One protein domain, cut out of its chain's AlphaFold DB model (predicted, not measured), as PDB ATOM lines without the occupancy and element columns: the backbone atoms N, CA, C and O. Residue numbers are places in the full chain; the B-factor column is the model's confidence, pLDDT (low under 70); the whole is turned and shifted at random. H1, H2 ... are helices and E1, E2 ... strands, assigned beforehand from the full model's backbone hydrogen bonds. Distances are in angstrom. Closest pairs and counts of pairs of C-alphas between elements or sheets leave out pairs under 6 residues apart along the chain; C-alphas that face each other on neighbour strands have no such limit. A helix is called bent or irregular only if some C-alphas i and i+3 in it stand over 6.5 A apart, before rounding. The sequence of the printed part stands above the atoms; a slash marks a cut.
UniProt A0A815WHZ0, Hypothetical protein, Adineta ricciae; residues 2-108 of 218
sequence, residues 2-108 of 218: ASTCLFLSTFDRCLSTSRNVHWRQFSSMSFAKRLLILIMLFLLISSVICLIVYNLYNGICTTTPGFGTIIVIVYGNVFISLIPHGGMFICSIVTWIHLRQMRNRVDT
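What this domain is: This is residues 2 to 108 of the 218 residues of the protein "Hypothetical protein" of Adineta ricciae (UniProt A0A815WHZ0). The model is a long, thin rod in which H3 and the two nearly straight arms of H4 make a narrow V, closed near the small hairpin of E1 and E2 at one end of the rod. H1 lies in the mouth of the V between H3 and H4b, with the short H2 at its corner, and residues 103 to 108 stick out at the other end. The printed part has 107 residues, with four named helices and two named strands in the order H1 H2 H3 E1 E2 H4, and its class is mostly helix. The two-stranded sheet, E1 - E2, is antiparallel. The whole is only just loose, close to extended, with a radius of gyration of the C-alphas of 19.1 A and spans of 71 by 25 by 19 A.

How they stand to each other: H1, residues 2 to 16, and H2, residues 21 to 25, touch only at the corner, the closest C-alphas being those of Ser 16 and Arg 24, 5.0 A apart. H3, residues 29 to 53, is close to H1 but not clearly touching, with the C-alphas of Asp 12 and Ala 32 closest at 7.9 A; they run opposite ways at a shallow tilt of 26 degrees. E1, residues 54 to 57, and E2, residues 60 to 63, form an antiparallel hairpin, with N 55 and O 62 at 2.9 A and N 60 and O 57 at 3.0 A, within hydrogen-bond range. H4, residues 67 to 106, was assigned as one helix by its hydrogen bonds but is bent, with C-alphas 80 and 83 6.7 A apart; its arms H4a, residues 67 to 80, and H4b, residues 83 to 106, stand at a shallow tilt of 14 degrees. H3 touches H4a with residues 50 to 53 alone, the C-alphas of Val 53 and Gly 68 being closest at 5.4 A; they run opposite ways at a shallow tilt of 26 degrees. H1 touches H4b, the closest C-alphas being those of Cys 14 and Thr 95, 5.1 A apart; they run the same way at a shallow tilt of 29 degrees. H3 and H4b are apart. Every O i to N i+4 pair is within hydrogen-bond range in H1, H2, H3 and H4a; in H4b 19 of 20 are.

Where its parts are: H1 begins at C-alpha 2, (-57.184, 29.541, 20.287), and is 21.2 A long; H2 is 6.3 A long. H3 measures 36.0 A and ends at C-alpha 53, (-43.114, 40.379, 5.927). E1 is 9.4 A and E2 9.7 A long. H4a measures 18.6 A and H4b 34.4 A, ending at C-alpha 106, (-58.196, 13.234, 51.886).

The domain as a whole: The two C-alphas farthest apart are those of Asn 58 and Thr 108, at 71.3 A. The printed part has no cut, and its five links are tight. Mean pLDDT of the printed part is 90.0; residues 106 to 108 are under 70.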
ATOM      1  N   ALA A   2     -56.493  30.605  19.535       80.69
ATOM      2  CA  ALA A   2     -57.184  29.541  20.287       80.69
ATOM      3  C   ALA A   2     -56.249  28.717  21.201       80.69
ATOM      4  O   ALA A   2     -56.521  28.604  22.395       80.69
ATOM      5  N   SER A   3     -55.114  28.230  20.683       85.69
ATOM      6  CA  SER A   3     -54.123  27.483  21.480       85.69
ATOM      7  C   SER A   3     -53.531  28.308  22.625       85.69
ATOM      8  O   SER A   3     -53.317  27.782  23.710       85.69
ATOM      9  N   THR A   4     -53.323  29.611  22.430       90.12
ATOM     10  CA  THR A   4     -52.818  30.518  23.473       90.12
ATOM     11  C   THR A   4     -53.836  30.692  24.601       90.12
ATOM     12  O   THR A   4     -53.468  30.651  25.771       90.12
ATOM     13  N   CYS A   5     -55.125  30.824  24.276       88.69
ATOM     14  CA  CYS A   5     -56.191  30.891  25.278       88.69
ATOM     15  C   CYS A   5     -56.329  29.574  26.055       88.69
ATOM     16  O   CYS A   5     -56.506  29.591  27.273       88.69
ATOM     17  N   LEU A   6     -56.217  28.434  25.363       87.56
ATOM     18  CA  LEU A   6     -56.182  27.121  26.008       87.56
ATOM     19  C   LEU A   6     -54.982  27.011  26.948       87.56
ATOM     20  O   LEU A   6     -55.162  26.656  28.110       87.56
ATOM     21  N   PHE A   7     -53.796  27.412  26.490       92.19
ATOM     22  CA  PHE A   7     -52.598  27.470  27.319       92.19
ATOM     23  C   PHE A   7     -52.816  28.313  28.577       92.19
ATOM     24  O   PHE A   7     -52.604  27.812  29.679       92.19
ATOM     25  N   LEU A   8     -53.345  29.529  28.454       92.56
ATOM     26  CA  LEU A   8     -53.658  30.369  29.612       92.56
ATOM     27  C   LEU A   8     -54.640  29.707  30.578       92.56
ATOM     28  O   LEU A   8     -54.427  29.747  31.786       92.56
ATOM     29  N   SER A   9     -55.679  29.045  30.063       89.81
ATOM     30  CA  SER A   9     -56.617  28.307  30.909       89.81
ATOM     31  C   SER A   9     -55.954  27.127  31.625       89.81
ATOM     32  O   SER A   9     -56.303  26.846  32.772       89.81
ATOM     33  N   THR A  10     -55.023  26.419  30.978       90.75
ATOM     34  CA  THR A  10     -54.255  25.343  31.630       90.75
ATOM     35  C   THR A  10     -53.294  25.877  32.675       90.75
ATOM     36  O   THR A  10     -53.171  25.292  33.749       90.75
ATOM     37  N   PHE A  11     -52.649  27.002  32.378       94.12
ATOM     38  CA  PHE A  11     -51.701  27.653  33.260       94.12
ATOM     39  C   PHE A  11     -52.399  28.169  34.521       94.12
ATOM     40  O   PHE A  11     -51.962  27.869  35.628       94.12
ATOM     41  N   ASP A  12     -53.546  28.832  34.368       93.00
ATOM     42  CA  ASP A  12     -54.383  29.267  35.489       93.00
ATOM     43  C   ASP A  12     -54.798  28.090  36.391       93.00
ATOM     44  O   ASP A  12     -54.697  28.157  37.617       93.00
ATOM     45  N   ARG A  13     -55.170  26.947  35.803       90.00
ATOM     46  CA  ARG A  13     -55.478  25.727  36.570       90.00
ATOM     47  C   ARG A  13     -54.267  25.127  37.270       90.00
ATOM     48  O   ARG A  13     -54.381  24.654  38.401       90.00
ATOM     49  N   CYS A  14     -53.108  25.156  36.626       93.06
ATOM     50  CA  CYS A  14     -51.858  24.722  37.237       93.06
ATOM     51  C   CYS A  14     -51.525  25.579  38.469       93.06
ATOM     52  O   CYS A  14     -51.159  25.048  39.517       93.06
ATOM     53  N   LEU A  15     -51.717  26.897  38.375       93.44
ATOM     54  CA  LEU A  15     -51.510  27.824  39.487       93.44
ATOM     55  C   LEU A  15     -52.546  27.646  40.601       93.44
ATOM     56  O   LEU A  15     -52.176  27.602  41.773       93.44
ATOM     57  N   SER A  16     -53.828  27.495  40.261       90.69
ATOM     58  CA  SER A  16     -54.896  27.350  41.259       90.69
ATOM     59  C   SER A  16     -54.830  26.029  42.029       90.69
ATOM     60  O   SER A  16     -55.222  25.979  43.194       90.69
ATOM     61  N   THR A  17     -54.282  24.975  41.414       89.75
ATOM     62  CA  THR A  17     -54.039  23.677  42.068       89.75
ATOM     63  C   THR A  17     -52.727  23.613  42.852       89.75
ATOM     64  O   THR A  17     -52.495  22.638  43.568       89.75
ATOM     65  N   SER A  18     -51.869  24.634  42.756       91.94
ATOM     66  CA  SER A  18     -50.609  24.684  43.499       91.94
ATOM     67  C   SER A  18     -50.840  24.791  45.009       91.94
ATOM     68  O   SER A  18     -51.715  25.515  45.486       91.94
ATOM     69  N   ARG A  19     -50.008  24.089  45.791       89.62
ATOM     70  CA  ARG A  19     -50.056  24.126  47.264       89.62
ATOM     71  C   ARG A  19     -49.565  25.460  47.832       89.62
ATOM     72  O   ARG A  19     -49.945  25.839  48.937       89.62
ATOM     73  N   ASN A  20     -48.680  26.140  47.114       93.38
ATOM     74  CA  ASN A  20     -48.059  27.363  47.594       93.38
ATOM     75  C   ASN A  20     -49.007  28.553  47.390       93.38
ATOM     76  O   ASN A  20     -49.448  28.829  46.272       93.38
ATOM     77  N   VAL A  21     -49.277  29.281  48.473       91.06
ATOM     78  CA  VAL A  21     -50.184  30.435  48.481       91.06
ATOM     79  C   VAL A  21     -49.718  31.526  47.514       91.06
ATOM     80  O   VAL A  21     -50.560  32.110  46.838       91.06
ATOM     81  N   HIS A  22     -48.406  31.748  47.377       93.56
ATOM     82  CA  HIS A  22     -47.859  32.744  46.451       93.56
ATOM     83  C   HIS A  22     -48.166  32.400  44.991       93.56
ATOM     84  O   HIS A  22     -48.646  33.249  44.247       93.56
ATOM     85  N   TRP A  23     -47.985  31.137  44.587       92.75
ATOM     86  CA  TRP A  23     -48.330  30.688  43.232       92.75
ATOM     87  C   TRP A  23     -49.836  30.798  42.964       92.75
ATOM     88  O   TRP A  23     -50.250  31.204  41.881       92.75
ATOM     89  N   ARG A  24     -50.667  30.528  43.976       90.50
ATOM     90  CA  ARG A  24     -52.125  30.639  43.865       90.50
ATOM     91  C   ARG A  24     -52.609  32.084  43.689       90.50
ATOM     92  O   ARG A  24     -53.618  32.301  43.026       90.50
ATOM     93  N   GLN A  25     -51.901  33.076  44.235       92.06
ATOM     94  CA  GLN A  25     -52.253  34.497  44.075       92.06
ATOM     95  C   GLN A  25     -52.188  34.965  42.611       92.06
ATOM     96  O   GLN A  25     -52.944  35.857  42.212       92.06
ATOM     97  N   PHE A  26     -51.358  34.326  41.781       92.19
ATOM     98  CA  PHE A  26     -51.302  34.605  40.343       92.19
ATOM     99  C   PHE A  26     -52.566  34.161  39.589       92.19
ATOM    100  O   PHE A  26     -52.845  34.700  38.528       92.19
ATOM    101  N   SER A  27     -53.393  33.269  40.147       91.75
ATOM    102  CA  SER A  27     -54.711  32.911  39.585       91.75
ATOM    103  C   SER A  27     -55.799  33.962  39.901       91.75
ATOM    104  O   SER A  27     -56.990  33.767  39.664       91.75
ATOM    105  N   SER A  28     -55.425  35.123  40.452       94.00
ATOM    106  CA  SER A  28     -56.378  36.211  40.674       94.00
ATOM    107  C   SER A  28     -56.927  36.767  39.353       94.00
ATOM    108  O   SER A  28     -56.202  36.970  38.377       94.00
ATOM    109  N   MET A  29     -58.221  37.104  39.345       92.81
ATOM    110  CA  MET A  29     -58.908  37.663  38.172       92.81
ATOM    111  C   MET A  29     -58.224  38.933  37.635       92.81
ATOM    112  O   MET A  29     -58.187  39.167  36.428       92.81
ATOM    113  N   SER A  30     -57.649  39.751  38.522       95.00
ATOM    114  CA  SER A  30     -56.895  40.954  38.151       95.00
ATOM    115  C   SER A  30     -55.622  40.624  37.370       95.00
ATOM    116  O   SER A  30     -55.328  41.291  36.379       95.00
ATOM    117  N   PHE A  31     -54.884  39.587  37.780       93.69
ATOM    118  CA  PHE A  31     -53.693  39.140  37.061       93.69
ATOM    119  C   PHE A  31     -54.061  38.497  35.722       93.69
ATOM    120  O   PHE A  31     -53.484  38.864  34.701       93.69
ATOM    121  N   ALA A  32     -55.081  37.633  35.700       93.00
ATOM    122  CA  ALA A  32     -55.571  37.004  34.474       93.00
ATOM    123  C   ALA A  32     -55.956  38.041  33.404       93.00
ATOM    124  O   ALA A  32     -55.568  37.907  32.244       93.00
ATOM    125  N   LYS A  33     -56.645  39.126  33.794       94.12
ATOM    126  CA  LYS A  33     -56.977  40.243  32.892       94.12
ATOM    127  C   LYS A  33     -55.734  40.942  32.339       94.12
ATOM    128  O   LYS A  33     -55.655  41.165  31.135       94.12
ATOM    129  N   ARG A  34     -54.759  41.276  33.196       96.00
ATOM    130  CA  ARG A  34     -53.504  41.926  32.770       96.00
ATOM    131  C   ARG A  34     -52.717  41.039  31.804       96.00
ATOM    132  O   ARG A  34     -52.283  41.516  30.762       96.00
ATOM    133  N   LEU A  35     -52.593  39.749  32.118       94.06
ATOM    134  CA  LEU A  35     -51.906  38.772  31.276       94.06
ATOM    135  C   LEU A  35     -52.600  38.605  29.918       94.06
ATOM    136  O   LEU A  35     -51.934  38.580  28.886       94.06
ATOM    137  N   LEU A  36     -53.936  38.551  29.906       93.44
ATOM    138  CA  LEU A  36     -54.718  38.480  28.675       93.44
ATOM    139  C   LEU A  36     -54.494  39.715  27.792       93.44
ATOM    140  O   LEU A  36     -54.265  39.559  26.597       93.44
ATOM    141  N   ILE A  37     -54.507  40.925  28.367       95.75
ATOM    142  CA  ILE A  37     -54.238  42.172  27.629       95.75
ATOM    143  C   ILE A  37     -52.831  42.147  27.023       95.75
ATOM    144  O   ILE A  37     -52.680  42.426  25.836       95.75
ATOM    145  N   LEU A  38     -51.813  41.763  27.800       95.75
ATOM    146  CA  LEU A  38     -50.433  41.674  27.312       95.75
ATOM    147  C   LEU A  38     -50.298  40.695  26.143       95.75
ATOM    148  O   LEU A  38     -49.657  41.009  25.144       95.75
ATOM    149  N   ILE A  39     -50.940  39.530  26.234       93.75
ATOM    150  CA  ILE A  39     -50.910  38.526  25.167       93.75
ATOM    151  C   ILE A  39     -51.673  39.000  23.934       93.75
ATOM    152  O   ILE A  39     -51.209  38.782  22.819       93.75
ATOM    153  N   MET A  40     -52.809  39.673  24.107       93.88
ATOM    154  CA  MET A  40     -53.549  40.261  22.990       93.88
ATOM    155  C   MET A  40     -52.720  41.322  22.266       93.88
ATOM    156  O   MET A  40     -52.657  41.298  21.039       93.88
ATOM    157  N   LEU A  41     -52.040  42.205  23.005       96.06
ATOM    158  CA  LEU A  41     -51.131  43.199  22.429       96.06
ATOM    159  C   LEU A  41     -49.958  42.535  21.704       96.06
ATOM    160  O   LEU A  41     -49.649  42.912  20.578       96.06
ATOM    161  N   PHE A  42     -49.347  41.515  22.309       93.88
ATOM    162  CA  PHE A  42     -48.279  40.744  21.677       93.88
ATOM    163  C   PHE A  42     -48.746  40.113  20.360       93.88
ATOM    164  O   PHE A  42     -48.105  40.305  19.331       93.88
ATOM    165  N   LEU A  43     -49.891  39.422  20.365       92.12
ATOM    166  CA  LEU A  43     -50.460  38.806  19.165       92.12
ATOM    167  C   LEU A  43     -50.780  39.846  18.086       92.12
ATOM    168  O   LEU A  43     -50.485  39.600  16.921       92.12
ATOM    169  N   LEU A  44     -51.329  41.005  18.461       94.50
ATOM    170  CA  LEU A  44     -51.623  42.099  17.533       94.50
ATOM    171  C   LEU A  44     -50.345  42.616  16.857       94.50
ATOM    172  O   LEU A  44     -50.282  42.679  15.631       94.50
ATOM    173  N   ILE A  45     -49.319  42.945  17.649       95.06
ATOM    174  CA  ILE A  45     -48.029  43.436  17.145       95.06
ATOM    175  C   ILE A  45     -47.414  42.402  16.203       95.06
ATOM    176  O   ILE A  45     -46.985  42.737  15.100       95.06
ATOM    177  N   SER A  46     -47.413  41.131  16.598       91.94
ATOM    178  CA  SER A  46     -46.889  40.072  15.748       91.94
ATOM    179  C   SER A  46     -47.682  39.892  14.455       91.94
ATOM    180  O   SER A  46     -47.075  39.673  13.413       91.94
ATOM    181  N   SER A  47     -49.013  40.014  14.482       91.62
ATOM    182  CA  SER A  47     -49.829  39.976  13.263       91.62
ATOM    183  C   SER A  47     -49.473  41.111  12.302       91.62
ATOM    184  O   SER A  47     -49.365  40.864  11.104       91.62
ATOM    185  N   VAL A  48     -49.219  42.322  12.811       94.69
ATOM    186  CA  VAL A  48     -48.750  43.453  11.993       94.69
ATOM    187  C   VAL A  48     -47.373  43.165  11.389       94.69
ATOM    188  O   VAL A  48     -47.181  43.367  10.194       94.69
ATOM    189  N   ILE A  49     -46.432  42.625  12.171       92.56
ATOM    190  CA  ILE A  49     -45.105  42.238  11.664       92.56
ATOM    191  C   ILE A  49     -45.233  41.178  10.566       92.56
ATOM    192  O   ILE A  49     -44.600  41.304   9.521       92.56
ATOM    193  N   CYS A  50     -46.073  40.157  10.764       89.56
ATOM    194  CA  CYS A  50     -46.333  39.159   9.731       89.56
ATOM    195  C   CYS A  50     -46.856  39.821   8.452       89.56
ATOM    196  O   CYS A  50     -46.302  39.557   7.392       89.56
ATOM    197  N   LEU A  51     -47.848  40.715   8.539       92.44
ATOM    198  CA  LEU A  51     -48.388  41.420   7.370       92.44
ATOM    199  C   LEU A  51     -47.318  42.189   6.583       92.44
ATOM    200  O   LEU A  51     -47.370  42.187   5.362       92.44
ATOM    201  N   ILE A  52     -46.343  42.801   7.262       93.81
ATOM    202  CA  ILE A  52     -45.237  43.526   6.613       93.81
ATOM    203  C   ILE A  52     -44.266  42.565   5.907       93.81
ATOM    204  O   ILE A  52     -43.686  42.904   4.880       93.81
ATOM    205  N   VAL A  53     -44.064  41.367   6.460       94.38
ATOM    206  CA  VAL A  53     -43.114  40.379   5.927       94.38
ATOM    207  C   VAL A  53     -43.663  39.628   4.708       94.38
ATOM    208  O   VAL A  53     -42.881  39.194   3.850       94.38
ATOM    209  N   TYR A  54     -44.983  39.453   4.623       92.75
ATOM    210  CA  TYR A  54     -45.636  38.840   3.467       92.75
ATOM    211  C   TYR A  54     -45.744  39.832   2.308       92.75
ATOM    212  O   TYR A  54     -46.144  40.978   2.489       92.75
ATOM    213  N   ASN A  55     -45.416  39.369   1.105       93.44
ATOM    214  CA  ASN A  55     -45.526  40.150  -0.118       93.44
ATOM    215  C   ASN A  55     -46.241  39.338  -1.207       93.44
ATOM    216  O   ASN A  55     -46.288  38.107  -1.167       93.44
ATOM    217  N   LEU A  56     -46.818  40.032  -2.183       92.25
ATOM    218  CA  LEU A  56     -47.454  39.411  -3.335       92.25
ATOM    219  C   LEU A  56     -46.430  39.318  -4.471       92.25
ATOM    220  O   LEU A  56     -46.124  40.312  -5.123       92.25
ATOM    221  N   TYR A  57     -45.900  38.123  -4.718       89.75
ATOM    222  CA  TYR A  57     -44.975  37.873  -5.822       89.75
ATOM    223  C   TYR A  57     -45.652  36.974  -6.857       89.75
ATOM    224  O   TYR A  57     -46.075  35.864  -6.539       89.75
ATOM    225  N   ASN A  58     -45.792  37.456  -8.096       89.25
ATOM    226  CA  ASN A  58     -46.474  36.748  -9.190       89.25
ATOM    227  C   ASN A  58     -47.895  36.262  -8.834       89.25
ATOM    228  O   ASN A  58     -48.295  35.158  -9.194       89.25
ATOM    229  N   GLY A  59     -48.654  37.073  -8.089       89.44
ATOM    230  CA  GLY A  59     -50.015  36.732  -7.657       89.44
ATOM    231  C   GLY A  59     -50.090  35.696  -6.529       89.44
ATOM    232  O   GLY A  59     -51.187  35.325  -6.121       89.44
ATOM    233  N   ILE A  60     -48.949  35.252  -5.995       86.19
ATOM    234  CA  ILE A  60     -48.872  34.328  -4.864       86.19
ATOM    235  C   ILE A  60     -48.407  35.110  -3.636       86.19
ATOM    236  O   ILE A  60     -47.430  35.855  -3.685       86.19
ATOM    237  N   CYS A  61     -49.112  34.940  -2.519       87.62
ATOM    238  CA  CYS A  61     -48.687  35.486  -1.235       87.62
ATOM    239  C   CYS A  61     -47.526  34.641  -0.697       87.62
ATOM    240  O   CYS A  61     -47.718  33.478  -0.334       87.62
ATOM    241  N   THR A  62     -46.323  35.208  -0.672       88.12
ATOM    242  CA  THR A  62     -45.107  34.537  -0.200       88.12
ATOM    243  C   THR A  62     -44.381  35.411   0.815       88.12
ATOM    244  O   THR A  62     -44.567  36.628   0.877       88.12
ATOM    245  N   THR A  63     -43.578  34.799   1.683       89.88
ATOM    246  CA  THR A  63     -42.727  35.565   2.597       89.88
ATOM    247  C   THR A  63     -41.574  36.185   1.823       89.88
ATOM    248  O   THR A  63     -40.997  35.550   0.938       89.88
ATOM    249  N   THR A  64     -41.199  37.411   2.186       88.50
ATOM    250  CA  THR A  64     -40.021  38.057   1.601       88.50
ATOM    251  C   THR A  64     -38.781  37.191   1.876       88.50
ATOM    252  O   THR A  64     -38.532  36.857   3.043       88.50
ATOM    253  N   PRO A  65     -38.015  36.790   0.839       86.88
ATOM    254  CA  PRO A  65     -36.874  35.897   1.004       86.88
ATOM    255  C   PRO A  65     -35.804  36.506   1.921       86.88
ATOM    256  O   PRO A  65     -35.661  37.723   2.028       86.88
ATOM    257  N   GLY A  66     -35.041  35.643   2.596       88.44
ATOM    258  CA  GLY A  66     -34.031  36.049   3.573       88.44
ATOM    259  C   GLY A  66     -34.595  36.166   4.991       88.44
ATOM    260  O   GLY A  66     -35.184  35.221   5.515       88.44
ATOM    261  N   PHE A  67     -34.382  37.317   5.633       88.44
ATOM    262  CA  PHE A  67     -34.659  37.504   7.063       88.44
ATOM    263  C   PHE A  67     -36.148  37.384   7.426       88.44
ATOM    264  O   PHE A  67     -36.484  36.848   8.481       88.44
ATOM    265  N   GLY A  68     -37.046  37.813   6.533       89.81
ATOM    266  CA  GLY A  68     -38.493  37.725   6.744       89.81
ATOM    267  C   GLY A  68     -38.969  36.286   6.956       89.81
ATOM    268  O   GLY A  68     -39.670  35.987   7.924       89.81
ATOM    269  N   THR A  69     -38.510  35.370   6.106       88.31
ATOM    270  CA  THR A  69     -38.793  33.936   6.229       88.31
ATOM    271  C   THR A  69     -38.332  33.370   7.577       88.31
ATOM    272  O   THR A  69     -39.088  32.649   8.226       88.31
ATOM    273  N   ILE A  70     -37.134  33.740   8.048       87.69
ATOM    274  CA  ILE A  70     -36.611  33.284   9.348       87.69
ATOM    275  C   ILE A  70     -37.503  33.773  10.495       87.69
ATOM    276  O   ILE A  70     -37.865  32.974  11.359       87.69
ATOM    277  N   ILE A  71     -37.905  35.050  10.486       90.88
ATOM    278  CA  ILE A  71     -38.801  35.605  11.513       90.88
ATOM    279  C   ILE A  71     -40.108  34.818  11.565       90.88
ATOM    280  O   ILE A  71     -40.531  34.423  12.646       90.88
ATOM    281  N   VAL A  72     -40.743  34.575  10.416       89.62
ATOM    282  CA  VAL A  72     -42.040  33.882  10.359       89.62
ATOM    283  C   VAL A  72     -41.930  32.456  10.888       89.62
ATOM    284  O   VAL A  72     -42.796  32.030  11.652       89.62
ATOM    285  N   ILE A  73     -40.860  31.736  10.540       86.75
ATOM    286  CA  ILE A  73     -40.620  30.367  11.013       86.75
ATOM    287  C   ILE A  73     -40.390  30.352  12.521       86.75
ATOM    288  O   ILE A  73     -41.059  29.609  13.234       86.75
ATOM    289  N   VAL A  74     -39.461  31.171  13.021       89.00
ATOM    290  CA  VAL A  74     -39.138  31.212  14.454       89.00
ATOM    291  C   VAL A  74     -40.366  31.646  15.248       89.00
ATOM    292  O   VAL A  74     -40.713  31.016  16.243       89.00
ATOM    293  N   TYR A  75     -41.072  32.673  14.786       90.31
ATOM    294  CA  TYR A  75     -42.287  33.146  15.429       90.31
ATOM    295  C   TYR A  75     -43.390  32.077  15.454       90.31
ATOM    296  O   TYR A  75     -43.918  31.755  16.520       90.31
ATOM    297  N   GLY A  76     -43.715  31.496  14.298       88.69
ATOM    298  CA  GLY A  76     -44.752  30.475  14.174       88.69
ATOM    299  C   GLY A  76     -44.426  29.216  14.976       88.69
ATOM    300  O   GLY A  76     -45.204  28.801  15.835       88.69
ATOM    301  N   ASN A  77     -43.240  28.649  14.770       88.06
ATOM    302  CA  ASN A  77     -42.874  27.381  15.392       88.06
ATOM    303  C   ASN A  77     -42.597  27.537  16.889       88.06
ATOM    304  O   ASN A  77     -43.017  26.690  17.670       88.06
ATOM    305  N   VAL A  78     -41.926  28.605  17.330       90.25
ATOM    306  CA  VAL A  78     -41.553  28.745  18.747       90.25
ATOM    307  C   VAL A  78     -42.687  29.363  19.559       90.25
ATOM    308  O   VAL A  78     -43.127  28.780  20.550       90.25
ATOM    309  N   PHE A  79     -43.183  30.532  19.153       90.75
ATOM    310  CA  PHE A  79     -44.111  31.309  19.981       90.75
ATOM    311  C   PHE A  79     -45.569  30.882  19.822       90.75
ATOM    312  O   PHE A  79     -46.323  30.941  20.793       90.75
ATOM    313  N   ILE A  80     -45.977  30.452  18.626       89.88
ATOM    314  CA  ILE A  80     -47.362  30.023  18.380       89.88
ATOM    315  C   ILE A  80     -47.550  28.525  18.639       89.88
ATOM    316  O   ILE A  80     -48.583  28.142  19.194       89.88
ATOM    317  N   SER A  81     -46.563  27.696  18.290       89.56
ATOM    318  CA  SER A  81     -46.654  26.238  18.408       89.56
ATOM    319  C   SER A  81     -45.961  25.714  19.677       89.56
ATOM    320  O   SER A  81     -46.635  25.302  20.624       89.56
ATOM    321  N   LEU A  82     -44.633  25.785  19.772       89.62
ATOM    322  CA  LEU A  82     -43.863  25.103  20.816       89.62
ATOM    323  C   LEU A  82     -44.186  25.586  22.236       89.62
ATOM    324  O   LEU A  82     -44.450  24.762  23.111       89.62
ATOM    325  N   ILE A  83     -44.188  26.902  22.479       92.38
ATOM    326  CA  ILE A  83     -44.414  27.462  23.821       92.38
ATOM    327  C   ILE A  83     -45.822  27.121  24.342       92.38
ATOM    328  O   ILE A  83     -45.910  26.565  25.439       92.38
ATOM    329  N   PRO A  84     -46.929  27.376  23.610       92.00
ATOM    330  CA  PRO A  84     -48.262  27.048  24.106       92.00
ATOM    331  C   PRO A  84     -48.469  25.547  24.306       92.00
ATOM    332  O   PRO A  84     -49.004  25.147  25.337       92.00
ATOM    333  N   HIS A  85     -48.034  24.701  23.368       89.25
ATOM    334  CA  HIS A  85     -48.259  23.256  23.469       89.25
ATOM    335  C   HIS A  85     -47.358  22.594  24.511       89.25
ATOM    336  O   HIS A  85     -47.851  21.829  25.344       89.25
ATOM    337  N   GLY A  86     -46.070  22.943  24.538       91.00
ATOM    338  CA  GLY A  86     -45.142  22.494  25.575       91.00
ATOM    339  C   GLY A  86     -45.579  22.970  26.959       91.00
ATOM    340  O   GLY A  86     -45.646  22.182  27.902       91.00
ATOM    341  N   GLY A  87     -45.989  24.235  27.067       92.88
ATOM    342  CA  GLY A  87     -46.532  24.809  28.292       92.88
ATOM    343  C   GLY A  87     -47.805  24.105  28.767       92.88
ATOM    344  O   GLY A  87     -47.897  23.754  29.942       92.88
ATOM    345  N   MET A  88     -48.760  23.829  27.868       91.00
ATOM    346  CA  MET A  88     -49.975  23.060  28.181       91.00
ATOM    347  C   MET A  88     -49.642  21.658  28.689       91.00
ATOM    348  O   MET A  88     -50.239  21.201  29.666       91.00
ATOM    349  N   PHE A  89     -48.693  20.977  28.044       88.31
ATOM    350  CA  PHE A  89     -48.273  19.632  28.423       88.31
ATOM    351  C   PHE A  89     -47.646  19.617  29.823       88.31
ATOM    352  O   PHE A  89     -48.091  18.862  30.691       88.31
ATOM    353  N   ILE A  90     -46.697  20.523  30.085       93.44
ATOM    354  CA  ILE A  90     -46.058  20.679  31.400       93.44
ATOM    355  C   ILE A  90     -47.103  21.028  32.469       93.44
ATOM    356  O   ILE A  90     -47.175  20.357  33.499       93.44
ATOM    357  N   CYS A  91     -47.964  22.022  32.219       93.62
ATOM    358  CA  CYS A  91     -49.018  22.427  33.156       93.62
ATOM    359  C   CYS A  91     -49.981  21.275  33.465       93.62
ATOM    360  O   CYS A  91     -50.388  21.100  34.614       93.62
ATOM    361  N   SER A  92     -50.326  20.461  32.466       90.12
ATOM    362  CA  SER A  92     -51.202  19.299  32.645       90.12
ATOM    363  C   SER A  92     -50.552  18.230  33.526       90.12
ATOM    364  O   SER A  92     -51.214  17.705  34.424       90.12
ATOM    365  N   ILE A  93     -49.257  17.953  33.333       91.31
ATOM    366  CA  ILE A  93     -48.489  17.021  34.175       91.31
ATOM    367  C   ILE A  93     -48.409  17.533  35.616       91.31
ATOM    368  O   ILE A  93     -48.711  16.791  36.550       91.31
ATOM    369  N   VAL A  94     -48.055  18.805  35.814       93.81
ATOM    370  CA  VAL A  94     -47.958  19.408  37.156       93.81
ATOM    371  C   VAL A  94     -49.313  19.371  37.865       93.81
ATOM    372  O   VAL A  94     -49.403  18.922  39.010       93.81
ATOM    373  N   THR A  95     -50.387  19.753  37.169       91.75
ATOM    374  CA  THR A  95     -51.756  19.691  37.703       91.75
ATOM    375  C   THR A  95     -52.126  18.257  38.094       91.75
ATOM    376  O   THR A  95     -52.698  18.029  39.159       91.75
ATOM    377  N   TRP A  96     -51.766  17.265  37.274       89.62
ATOM    378  CA  TRP A  96     -52.006  15.853  37.576       89.62
ATOM    379  C   TRP A  96     -51.277  15.397  38.846       89.62
ATOM    380  O   TRP A  96     -51.876  14.736  39.701       89.62
ATOM    381  N   ILE A  97     -50.008  15.785  39.005       92.31
ATOM    382  CA  ILE A  97     -49.211  15.483  40.201       92.31
ATOM    383  C   ILE A  97     -49.859  16.105  41.445       92.31
ATOM    384  O   ILE A  97     -50.061  15.400  42.437       92.31
ATOM    385  N   HIS A  98     -50.251  17.383  41.389       90.88
ATOM    386  CA  HIS A  98     -50.923  18.061  42.502       90.88
ATOM    387  C   HIS A  98     -52.246  17.387  42.883       90.88
ATOM    388  O   HIS A  98     -52.492  17.129  44.063       90.88
ATOM    389  N   LEU A  99     -53.071  17.014  41.899       87.44
ATOM    390  CA  LEU A  99     -54.330  16.309  42.154       87.44
ATOM    391  C   LEU A  99     -54.107  14.929  42.788       87.44
ATOM    392  O   LEU A  99     -54.853  14.542  43.691       87.44
ATOM    393  N   ARG A 100     -53.068  14.193  42.367       88.69
ATOM    394  CA  ARG A 100     -52.715  12.897  42.968       88.69
ATOM    395  C   ARG A 100     -52.270  13.056  44.423       88.69
ATOM    396  O   ARG A 100     -52.704  12.290  45.277       88.69
ATOM    397  N   GLN A 101     -51.459  14.071  44.718       89.06
ATOM    398  CA  GLN A 101     -51.020  14.370  46.084       89.06
ATOM    399  C   GLN A 101     -52.180  14.803  46.989       89.06
ATOM    400  O   GLN A 101     -52.225  14.409  48.153       89.06
ATOM    401  N   MET A 102     -53.129  15.586  46.466       84.44
ATOM    402  CA  MET A 102     -54.335  15.976  47.201       84.44
ATOM    403  C   MET A 102     -55.191  14.766  47.579       84.44
ATOM    404  O   MET A 102     -55.675  14.701  48.704       84.44
ATOM    405  N   ARG A 103     -55.351  13.795  46.670       81.38
ATOM    406  CA  ARG A 103     -56.139  12.582  46.929       81.38
ATOM    407  C   ARG A 103     -55.593  11.784  48.112       81.38
ATOM    408  O   ARG A 103     -56.349  11.470  49.021       81.38
ATOM    409  N   ASN A 104     -54.280  11.556  48.142       80.62
ATOM    410  CA  ASN A 104     -53.634  10.771  49.198       80.62
ATOM    411  C   ASN A 104     -53.792  11.373  50.607       80.62
ATOM    412  O   ASN A 104     -53.572  10.671  51.584       80.62
ATOM    413  N   ARG A 105     -54.145  12.663  50.727       75.38
ATOM    414  CA  ARG A 105     -54.363  13.336  52.019       75.38
ATOM    415  C   ARG A 105     -55.812  13.316  52.489       75.38
ATOM    416  O   ARG A 105     -56.058  13.459  53.679       75.38
ATOM    417  N   VAL A 106     -56.762  13.207  51.561       69.81
ATOM    418  CA  VAL A 106     -58.196  13.234  51.886       69.81
ATOM    419  C   VAL A 106     -58.662  11.878  52.422       69.81
ATOM    420  O   VAL A 106     -59.533  11.849  53.284       69.81
ATOM    421  N   ASP A 107     -58.033  10.779  51.994       63.34
ATOM    422  CA  ASP A 107     -58.395   9.419  52.425       63.34
ATOM    423  C   ASP A 107     -58.082   9.128  53.907       63.34
ATOM    424  O   ASP A 107     -58.518   8.105  54.424       63.34
ATOM    425  N   THR A 108     -57.348   9.996  54.616       61.56
ATOM    426  CA  THR A 108     -56.799   9.632  55.934       61.56
ATOM    427  C   THR A 108     -57.570  10.151  57.147       61.56
ATOM    428  O   THR A 108     -57.298   9.628  58.219       61.56
TER     429      THR A 108